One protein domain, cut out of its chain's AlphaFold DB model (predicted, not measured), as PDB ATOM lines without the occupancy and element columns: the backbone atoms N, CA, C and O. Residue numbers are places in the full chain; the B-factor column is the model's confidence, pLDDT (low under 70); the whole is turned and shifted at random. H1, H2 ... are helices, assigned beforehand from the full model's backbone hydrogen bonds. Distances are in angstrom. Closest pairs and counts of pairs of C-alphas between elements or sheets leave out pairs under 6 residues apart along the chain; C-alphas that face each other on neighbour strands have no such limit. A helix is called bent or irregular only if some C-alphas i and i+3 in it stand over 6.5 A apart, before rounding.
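Overview. This is residues 136 to 192 of the 224 residues of an uncharacterized protein of Glomus cerebriforme (UniProt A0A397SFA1). An open hook: the long, straight helix H1 makes the shaft, the chain turns round through residues 169 to 176, and the shorter helix H2 folds back beside the later part of H1 with a clear gap between them. The printed part has 57 residues with two named helices, H1 then H2, and no named strand; its class is all helix. It is extended, with a radius of gyration of the C-alphas of 17.4 A and spans of 57 by 25 by 10 A.

Arrangement. H1, residues 136 to 168, and H2, residues 177 to 191, are apart. A short link of 8 residues joins them. Every O i to N i+4 pair is within hydrogen-bond range in H1, and 10 of 11 in H2.

Along the chain. H1 begins at C-alpha 136, (9.334, -20.252, -7.775), and is 48.3 A long. H2 is 23.0 A long and ends at C-alpha 191, (-4.309, 7.661, -18.259). H2 is neither bent nor irregular, but only just: C-alphas 177 and 180 are 6.0 A apart.

Size, cuts and confidence. The two C-alphas farthest apart, those of Asn 136 and Asn 173, are 57.8 A apart. The printed part has no cut. Residues 169 to 192 have pLDDT under 70.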
ATOM      1  N   ASN A 136       8.615 -21.484  -7.450       94.94
ATOM      2  CA  ASN A 136       9.334 -20.252  -7.775       94.94
ATOM      3  C   ASN A 136       9.681 -20.148  -9.265       94.94
ATOM      4  O   ASN A 136       9.546 -19.068  -9.844       94.94
ATOM      5  N   ALA A 137      10.086 -21.251  -9.896       94.31
ATOM      6  CA  ALA A 137      10.347 -21.283 -11.331       94.31
ATOM      7  C   ALA A 137       9.052 -21.097 -12.144       94.31
ATOM      8  O   ALA A 137       9.049 -20.302 -13.082       94.31
ATOM      9  N   GLN A 138       7.927 -21.680 -11.707       94.88
ATOM     10  CA  GLN A 138       6.609 -21.437 -12.321       94.88
ATOM     11  C   GLN A 138       6.212 -19.950 -12.287       94.88
ATOM     12  O   GLN A 138       5.791 -19.387 -13.296       94.88
ATOM     13  N   LYS A 139       6.400 -19.272 -11.143       96.25
ATOM     14  CA  LYS A 139       6.115 -17.830 -11.023       96.25
ATOM     15  C   LYS A 139       6.988 -16.978 -11.947       96.25
ATOM     16  O   LYS A 139       6.485 -16.023 -12.539       96.25
ATOM     17  N   LYS A 140       8.280 -17.303 -12.069       97.31
ATOM     18  CA  LYS A 140       9.201 -16.592 -12.971       97.31
ATOM     19  C   LYS A 140       8.803 -16.779 -14.436       97.31
ATOM     20  O   LYS A 140       8.781 -15.792 -15.168       97.31
ATOM     21  N   LEU A 141       8.439 -17.998 -14.834       96.56
ATOM     22  CA  LEU A 141       7.968 -18.295 -16.187       96.56
ATOM     23  C   LEU A 141       6.716 -17.470 -16.526       96.56
ATOM     24  O   LEU A 141       6.727 -16.705 -17.488       96.56
ATOM     25  N   ALA A 142       5.697 -17.513 -15.662       96.31
ATOM     26  CA  ALA A 142       4.455 -16.764 -15.860       96.31
ATOM     27  C   ALA A 142       4.679 -15.240 -15.927       96.31
ATOM     28  O   ALA A 142       3.984 -14.523 -16.651       96.31
ATOM     29  N   PHE A 143       5.650 -14.713 -15.174       97.75
ATOM     30  CA  PHE A 143       6.025 -13.302 -15.255       97.75
ATOM     31  C   PHE A 143       6.647 -12.948 -16.614       97.75
ATOM     32  O   PHE A 143       6.264 -11.941 -17.215       97.75
ATOM     33  N   LEU A 144       7.575 -13.771 -17.110       97.94
ATOM     34  CA  LEU A 144       8.225 -13.557 -18.406       97.94
ATOM     35  C   LEU A 144       7.232 -13.660 -19.566       97.94
ATOM     36  O   LEU A 144       7.259 -12.816 -20.460       97.94
ATOM     37  N   GLU A 145       6.309 -14.619 -19.519       97.94
ATOM     38  CA  GLU A 145       5.240 -14.749 -20.516       97.94
ATOM     39  C   GLU A 145       4.349 -13.506 -20.557       97.94
ATOM     40  O   GLU A 145       4.112 -12.943 -21.627       97.94
ATOM     41  N   ARG A 146       3.925 -12.998 -19.392       97.56
ATOM     42  CA  ARG A 146       3.154 -11.746 -19.320       97.56
ATOM     43  C   ARG A 146       3.933 -10.553 -19.869       97.56
ATOM     44  O   ARG A 146       3.335  -9.695 -20.516       97.56
ATOM     45  N   LYS A 147       5.243 -10.474 -19.610       97.44
ATOM     46  CA  LYS A 147       6.095  -9.406 -20.154       97.44
ATOM     47  C   LYS A 147       6.164  -9.490 -21.682       97.44
ATOM     48  O   LYS A 147       5.909  -8.489 -22.347       97.44
ATOM     49  N   ARG A 148       6.408 -10.686 -22.227       97.69
ATOM     50  CA  ARG A 148       6.449 -10.937 -23.674       97.69
ATOM     51  C   ARG A 148       5.127 -10.568 -24.352       97.69
ATOM     52  O   ARG A 148       5.141  -9.909 -25.385       97.69
ATOM     53  N   LEU A 149       3.990 -10.939 -23.762       97.88
ATOM     54  CA  LEU A 149       2.667 -10.595 -24.300       97.88
ATOM     55  C   LEU A 149       2.449  -9.077 -24.378       97.88
ATOM     56  O   LEU A 149       1.997  -8.581 -25.408       97.88
ATOM     57  N   LYS A 150       2.839  -8.328 -23.339       96.50
ATOM     58  CA  LYS A 150       2.750  -6.857 -23.341       96.50
ATOM     59  C   LYS A 150       3.633  -6.213 -24.409       96.50
ATOM     60  O   LYS A 150       3.230  -5.228 -25.022       96.50
ATOM     61  N   GLU A 151       4.830  -6.747 -24.641       95.31
ATOM     62  CA  GLU A 151       5.729  -6.251 -25.691       95.31
ATOM     63  C   GLU A 151       5.152  -6.498 -27.093       95.31
ATOM     64  O   GLU A 151       5.189  -5.599 -27.938       95.31
ATOM     65  N   VAL A 152       4.551  -7.670 -27.322       97.25
ATOM     66  CA  VAL A 152       3.858  -7.991 -28.581       97.25
ATOM     67  C   VAL A 152       2.660  -7.064 -28.804       97.25
ATOM     68  O   VAL A 152       2.520  -6.503 -29.893       97.25
ATOM     69  N   GLU A 153       1.839  -6.833 -27.777       96.19
ATOM     70  CA  GLU A 153       0.699  -5.908 -27.840       96.19
ATOM     71  C   GLU A 153       1.151  -4.470 -28.138       96.19
ATOM     72  O   GLU A 153       0.599  -3.804 -29.021       96.19
ATOM     73  N   ALA A 154       2.202  -3.994 -27.464       93.19
ATOM     74  CA  ALA A 154       2.765  -2.670 -27.701       93.19
ATOM     75  C   ALA A 154       3.300  -2.529 -29.135       93.19
ATOM     76  O   ALA A 154       3.071  -1.504 -29.786       93.19
ATOM     77  N   LEU A 155       3.974  -3.557 -29.656       94.19
ATOM     78  CA  LEU A 155       4.461  -3.575 -31.034       94.19
ATOM     79  C   LEU A 155       3.303  -3.552 -32.040       94.19
ATOM     80  O   LEU A 155       3.354  -2.803 -33.021       94.19
ATOM     81  N   GLN A 156       2.241  -4.320 -31.791       96.69
ATOM     82  CA  GLN A 156       1.040  -4.320 -32.625       96.69
ATOM     83  C   GLN A 156       0.346  -2.951 -32.615       96.69
ATOM     84  O   GLN A 156      -0.005  -2.440 -33.681       96.69
ATOM     85  N   CYS A 157       0.236  -2.304 -31.452       94.12
ATOM     86  CA  CYS A 157      -0.298  -0.947 -31.336       94.12
ATOM     87  C   CYS A 157       0.525   0.070 -32.141       94.12
ATOM     88  O   CYS A 157      -0.047   0.896 -32.855       94.12
ATOM     89  N   ARG A 158       1.864  -0.006 -32.086       92.75
ATOM     90  CA  ARG A 158       2.749   0.863 -32.889       92.75
ATOM     91  C   ARG A 158       2.557   0.637 -34.388       92.75
ATOM     92  O   ARG A 158       2.453   1.610 -35.134       92.75
ATOM     93  N   LYS A 159       2.464  -0.622 -34.833       93.69
ATOM     94  CA  LYS A 159       2.203  -0.967 -36.242       93.69
ATOM     95  C   LYS A 159       0.852  -0.426 -36.713       93.69
ATOM     96  O   LYS A 159       0.788   0.195 -37.771       93.69
ATOM     97  N   ALA A 160      -0.202  -0.600 -35.915       91.56
ATOM     98  CA  ALA A 160      -1.531  -0.076 -36.219       91.56
ATOM     99  C   ALA A 160      -1.538   1.460 -36.297       91.56
ATOM    100  O   ALA A 160      -2.128   2.033 -37.212       91.56
ATOM    101  N   PHE A 161      -0.833   2.130 -35.382       90.38
ATOM    102  CA  PHE A 161      -0.682   3.584 -35.400       90.38
ATOM    103  C   PHE A 161       0.060   4.069 -36.650       90.38
ATOM    104  O   PHE A 161      -0.426   4.961 -37.340       90.38
ATOM    105  N   TYR A 162       1.195   3.452 -36.989       88.44
ATOM    106  CA  TYR A 162       1.952   3.801 -38.191       88.44
ATOM    107  C   TYR A 162       1.130   3.587 -39.466       88.44
ATOM    108  O   TYR A 162       1.115   4.447 -40.348       88.44
ATOM    109  N   LEU A 163       0.393   2.476 -39.543       89.69
ATOM    110  CA  LEU A 163      -0.503   2.201 -40.660       89.69
ATOM    111  C   LEU A 163      -1.596   3.270 -40.774       89.69
ATOM    112  O   LEU A 163      -1.836   3.763 -41.871       89.69
ATOM    113  N   HIS A 164      -2.197   3.677 -39.653       87.19
ATOM    114  CA  HIS A 164      -3.203   4.739 -39.623       87.19
ATOM    115  C   HIS A 164      -2.651   6.089 -40.105       87.19
ATOM    116  O   HIS A 164      -3.311   6.778 -40.880       87.19
ATOM    117  N   ILE A 165      -1.429   6.459 -39.708       80.25
ATOM    118  CA  ILE A 165      -0.749   7.659 -40.226       80.25
ATOM    119  C   ILE A 165      -0.521   7.536 -41.732       80.25
ATOM    120  O   ILE A 165      -0.809   8.461 -42.490       80.25
ATOM    121  N   LYS A 166      -0.021   6.383 -42.186       80.50
ATOM    122  CA  LYS A 166       0.269   6.158 -43.601       80.50
ATOM    123  C   LYS A 166      -0.993   6.272 -44.454       80.50
ATOM    124  O   LYS A 166      -0.931   6.899 -45.503       80.50
ATOM    125  N   THR A 167      -2.121   5.714 -44.015       81.19
ATOM    126  CA  THR A 167      -3.385   5.766 -44.768       81.19
ATOM    127  C   THR A 167      -4.051   7.140 -44.715       81.19
ATOM    128  O   THR A 167      -4.611   7.577 -45.716       81.19
ATOM    129  N   THR A 168      -3.948   7.865 -43.599       75.69
ATOM    130  CA  THR A 168      -4.505   9.227 -43.477       75.69
ATOM    131  C   THR A 168      -3.711  10.280 -44.257       75.69
ATOM    132  O   THR A 168      -4.315  11.221 -44.772       75.69
ATOM    133  N   ASN A 169      -2.399  10.094 -44.445       58.47
ATOM    134  CA  ASN A 169      -1.558  10.994 -45.248       58.47
ATOM    135  C   ASN A 169      -1.875  10.981 -46.754       58.47
ATOM    136  O   ASN A 169      -1.538  11.940 -47.440       58.47
ATOM    137  N   TYR A 170      -2.545   9.947 -47.273       53.94
ATOM    138  CA  TYR A 170      -3.025   9.948 -48.663       53.94
ATOM    139  C   TYR A 170      -4.353  10.690 -48.845       53.94
ATOM    140  O   TYR A 170      -4.760  10.925 -49.978       53.94
ATOM    141  N   SER A 171      -5.032  11.068 -47.757       50.53
ATOM    142  CA  SER A 171      -6.404  11.575 -47.835       50.53
ATOM    143  C   SER A 171      -6.536  13.090 -47.679       50.53
ATOM    144  O   SER A 171      -7.652  13.592 -47.797       50.53
ATOM    145  N   TYR A 172      -5.462  13.839 -47.410       45.38
ATOM    146  CA  TYR A 172      -5.620  15.250 -47.066       45.38
ATOM    147  C   TYR A 172      -4.554  16.195 -47.615       45.38
ATOM    148  O   TYR A 172      -3.385  16.160 -47.235       45.38
ATOM    149  N   ASN A 173      -5.046  17.186 -48.355       49.09
ATOM    150  CA  ASN A 173      -4.603  18.570 -48.222       49.09
ATOM    151  C   ASN A 173      -4.799  19.004 -46.745       49.09
ATOM    152  O   ASN A 173      -5.854  19.544 -46.418       49.09
ATOM    153  N   TYR A 174      -3.875  18.695 -45.816       53.53
ATOM    154  CA  TYR A 174      -4.118  18.910 -44.373       53.53
ATOM    155  C   TYR A 174      -3.408  20.117 -43.751       53.53
ATOM    156  O   TYR A 174      -2.184  20.235 -43.737       53.53
ATOM    157  N   HIS A 175      -4.241  20.934 -43.100       50.94
ATOM    158  CA  HIS A 175      -3.910  21.877 -42.038       50.94
ATOM    159  C   HIS A 175      -3.316  21.177 -40.786       50.94
ATOM    160  O   HIS A 175      -3.969  20.312 -40.197       50.94
ATOM    161  N   PRO A 176      -2.147  21.614 -40.283       54.25
ATOM    162  CA  PRO A 176      -1.402  20.964 -39.191       54.25
ATOM    163  C   PRO A 176      -2.061  20.991 -37.793       54.25
ATOM    164  O   PRO A 176      -1.607  20.293 -36.887       54.25
ATOM    165  N   HIS A 177      -3.138  21.753 -37.575       54.66
ATOM    166  CA  HIS A 177      -3.705  21.957 -36.232       54.66
ATOM    167  C   HIS A 177      -4.537  20.780 -35.686       54.66
ATOM    168  O   HIS A 177      -4.686  20.654 -34.467       54.66
ATOM    169  N   LEU A 178      -5.066  19.900 -36.541       51.53
ATOM    170  CA  LEU A 178      -5.986  18.835 -36.106       51.53
ATOM    171  C   LEU A 178      -5.267  17.594 -35.559       51.53
ATOM    172  O   LEU A 178      -5.775  16.931 -34.652       51.53
ATOM    173  N   PHE A 179      -4.041  17.338 -36.013       54.47
ATOM    174  CA  PHE A 179      -3.252  16.183 -35.579       54.47
ATOM    175  C   PHE A 179      -2.843  16.272 -34.094       54.47
ATOM    176  O   PHE A 179      -2.857  15.276 -33.371       54.47
ATOM    177  N   SER A 180      -2.567  17.487 -33.607       56.00
ATOM    178  CA  SER A 180      -2.220  17.756 -32.203       56.00
ATOM    179  C   SER A 180      -3.379  17.453 -31.235       56.00
ATOM    180  O   SER A 180      -3.185  16.846 -30.174       56.00
ATOM    181  N   ARG A 181      -4.622  17.786 -31.615       52.38
ATOM    182  CA  ARG A 181      -5.796  17.590 -30.745       52.38
ATOM    183  C   ARG A 181      -6.205  16.122 -30.617       52.38
ATOM    184  O   ARG A 181      -6.478  15.672 -29.505       52.38
ATOM    185  N   CYS A 182      -6.191  15.355 -31.709       53.28
ATOM    186  CA  CYS A 182      -6.540  13.928 -31.665       53.28
ATOM    187  C   CYS A 182      -5.547  13.097 -30.837       53.28
ATOM    188  O   CYS A 182      -5.959  12.175 -30.128       53.28
ATOM    189  N   LEU A 183      -4.256  13.438 -30.880       55.34
ATOM    190  CA  LEU A 183      -3.224  12.743 -30.107       55.34
ATOM    191  C   LEU A 183      -3.379  12.996 -28.598       55.34
ATOM    192  O   LEU A 183      -3.292  12.067 -27.794       55.34
ATOM    193  N   THR A 184      -3.710  14.236 -28.227       55.28
ATOM    194  CA  THR A 184      -3.935  14.643 -26.831       55.28
ATOM    195  C   THR A 184      -5.151  13.935 -26.219       55.28
ATOM    196  O   THR A 184      -5.092  13.482 -25.074       55.28
ATOM    197  N   LEU A 185      -6.233  13.757 -26.990       46.78
ATOM    198  CA  LEU A 185      -7.460  13.124 -26.494       46.78
ATOM    199  C   LEU A 185      -7.264  11.636 -26.155       46.78
ATOM    200  O   LEU A 185      -7.747  11.181 -25.119       46.78
ATOM    201  N   ARG A 186      -6.513  10.888 -26.981       52.53
ATOM    202  CA  ARG A 186      -6.230   9.456 -26.744       52.53
ATOM    203  C   ARG A 186      -5.264   9.221 -25.579       52.53
ATOM    204  O   ARG A 186      -5.442   8.264 -24.827       52.53
ATOM    205  N   LEU A 187      -4.284  10.106 -25.385       53.44
ATOM    206  CA  LEU A 187      -3.378  10.069 -24.227       53.44
ATOM    207  C   LEU A 187      -4.127  10.301 -22.902       53.44
ATOM    208  O   LEU A 187      -3.814   9.656 -21.899       53.44
ATOM    209  N   ALA A 188      -5.149  11.162 -22.901       48.75
ATOM    210  CA  ALA A 188      -6.004  11.380 -21.733       48.75
ATOM    211  C   ALA A 188      -6.880  10.155 -21.406       48.75
ATOM    212  O   ALA A 188      -7.045   9.816 -20.235       48.75
ATOM    213  N   THR A 189      -7.383   9.439 -22.419       45.78
ATOM    214  CA  THR A 189      -8.205   8.232 -22.202       45.78
ATOM    215  C   THR A 189      -7.386   7.048 -21.678       45.78
ATOM    216  O   THR A 189      -7.888   6.274 -20.865       45.78
ATOM    217  N   LEU A 190      -6.115   6.921 -22.083       48.88
ATOM    218  CA  LEU A 190      -5.220   5.871 -21.576       48.88
ATOM    219  C   LEU A 190      -4.798   6.089 -20.113       48.88
ATOM    220  O   LEU A 190      -4.648   5.118 -19.375       48.88
ATOM    221  N   LYS A 191      -4.662   7.343 -19.658       50.31
ATOM    222  CA  LYS A 191      -4.309   7.661 -18.259       50.31
ATOM    223  C   LYS A 191      -5.438   7.410 -17.249       50.31
ATOM    224  O   LYS A 191      -5.168   7.346 -16.055       50.31
ATOM    225  N   GLY A 192      -6.680   7.220 -17.697       43.62
ATOM    226  CA  GLY A 192      -7.844   7.028 -16.822       43.62
ATOM    227  C   GLY A 192      -7.994   5.640 -16.183       43.62
ATOM    228  O   GLY A 192      -8.929   5.445 -15.413       43.62
TER     229      GLY A 192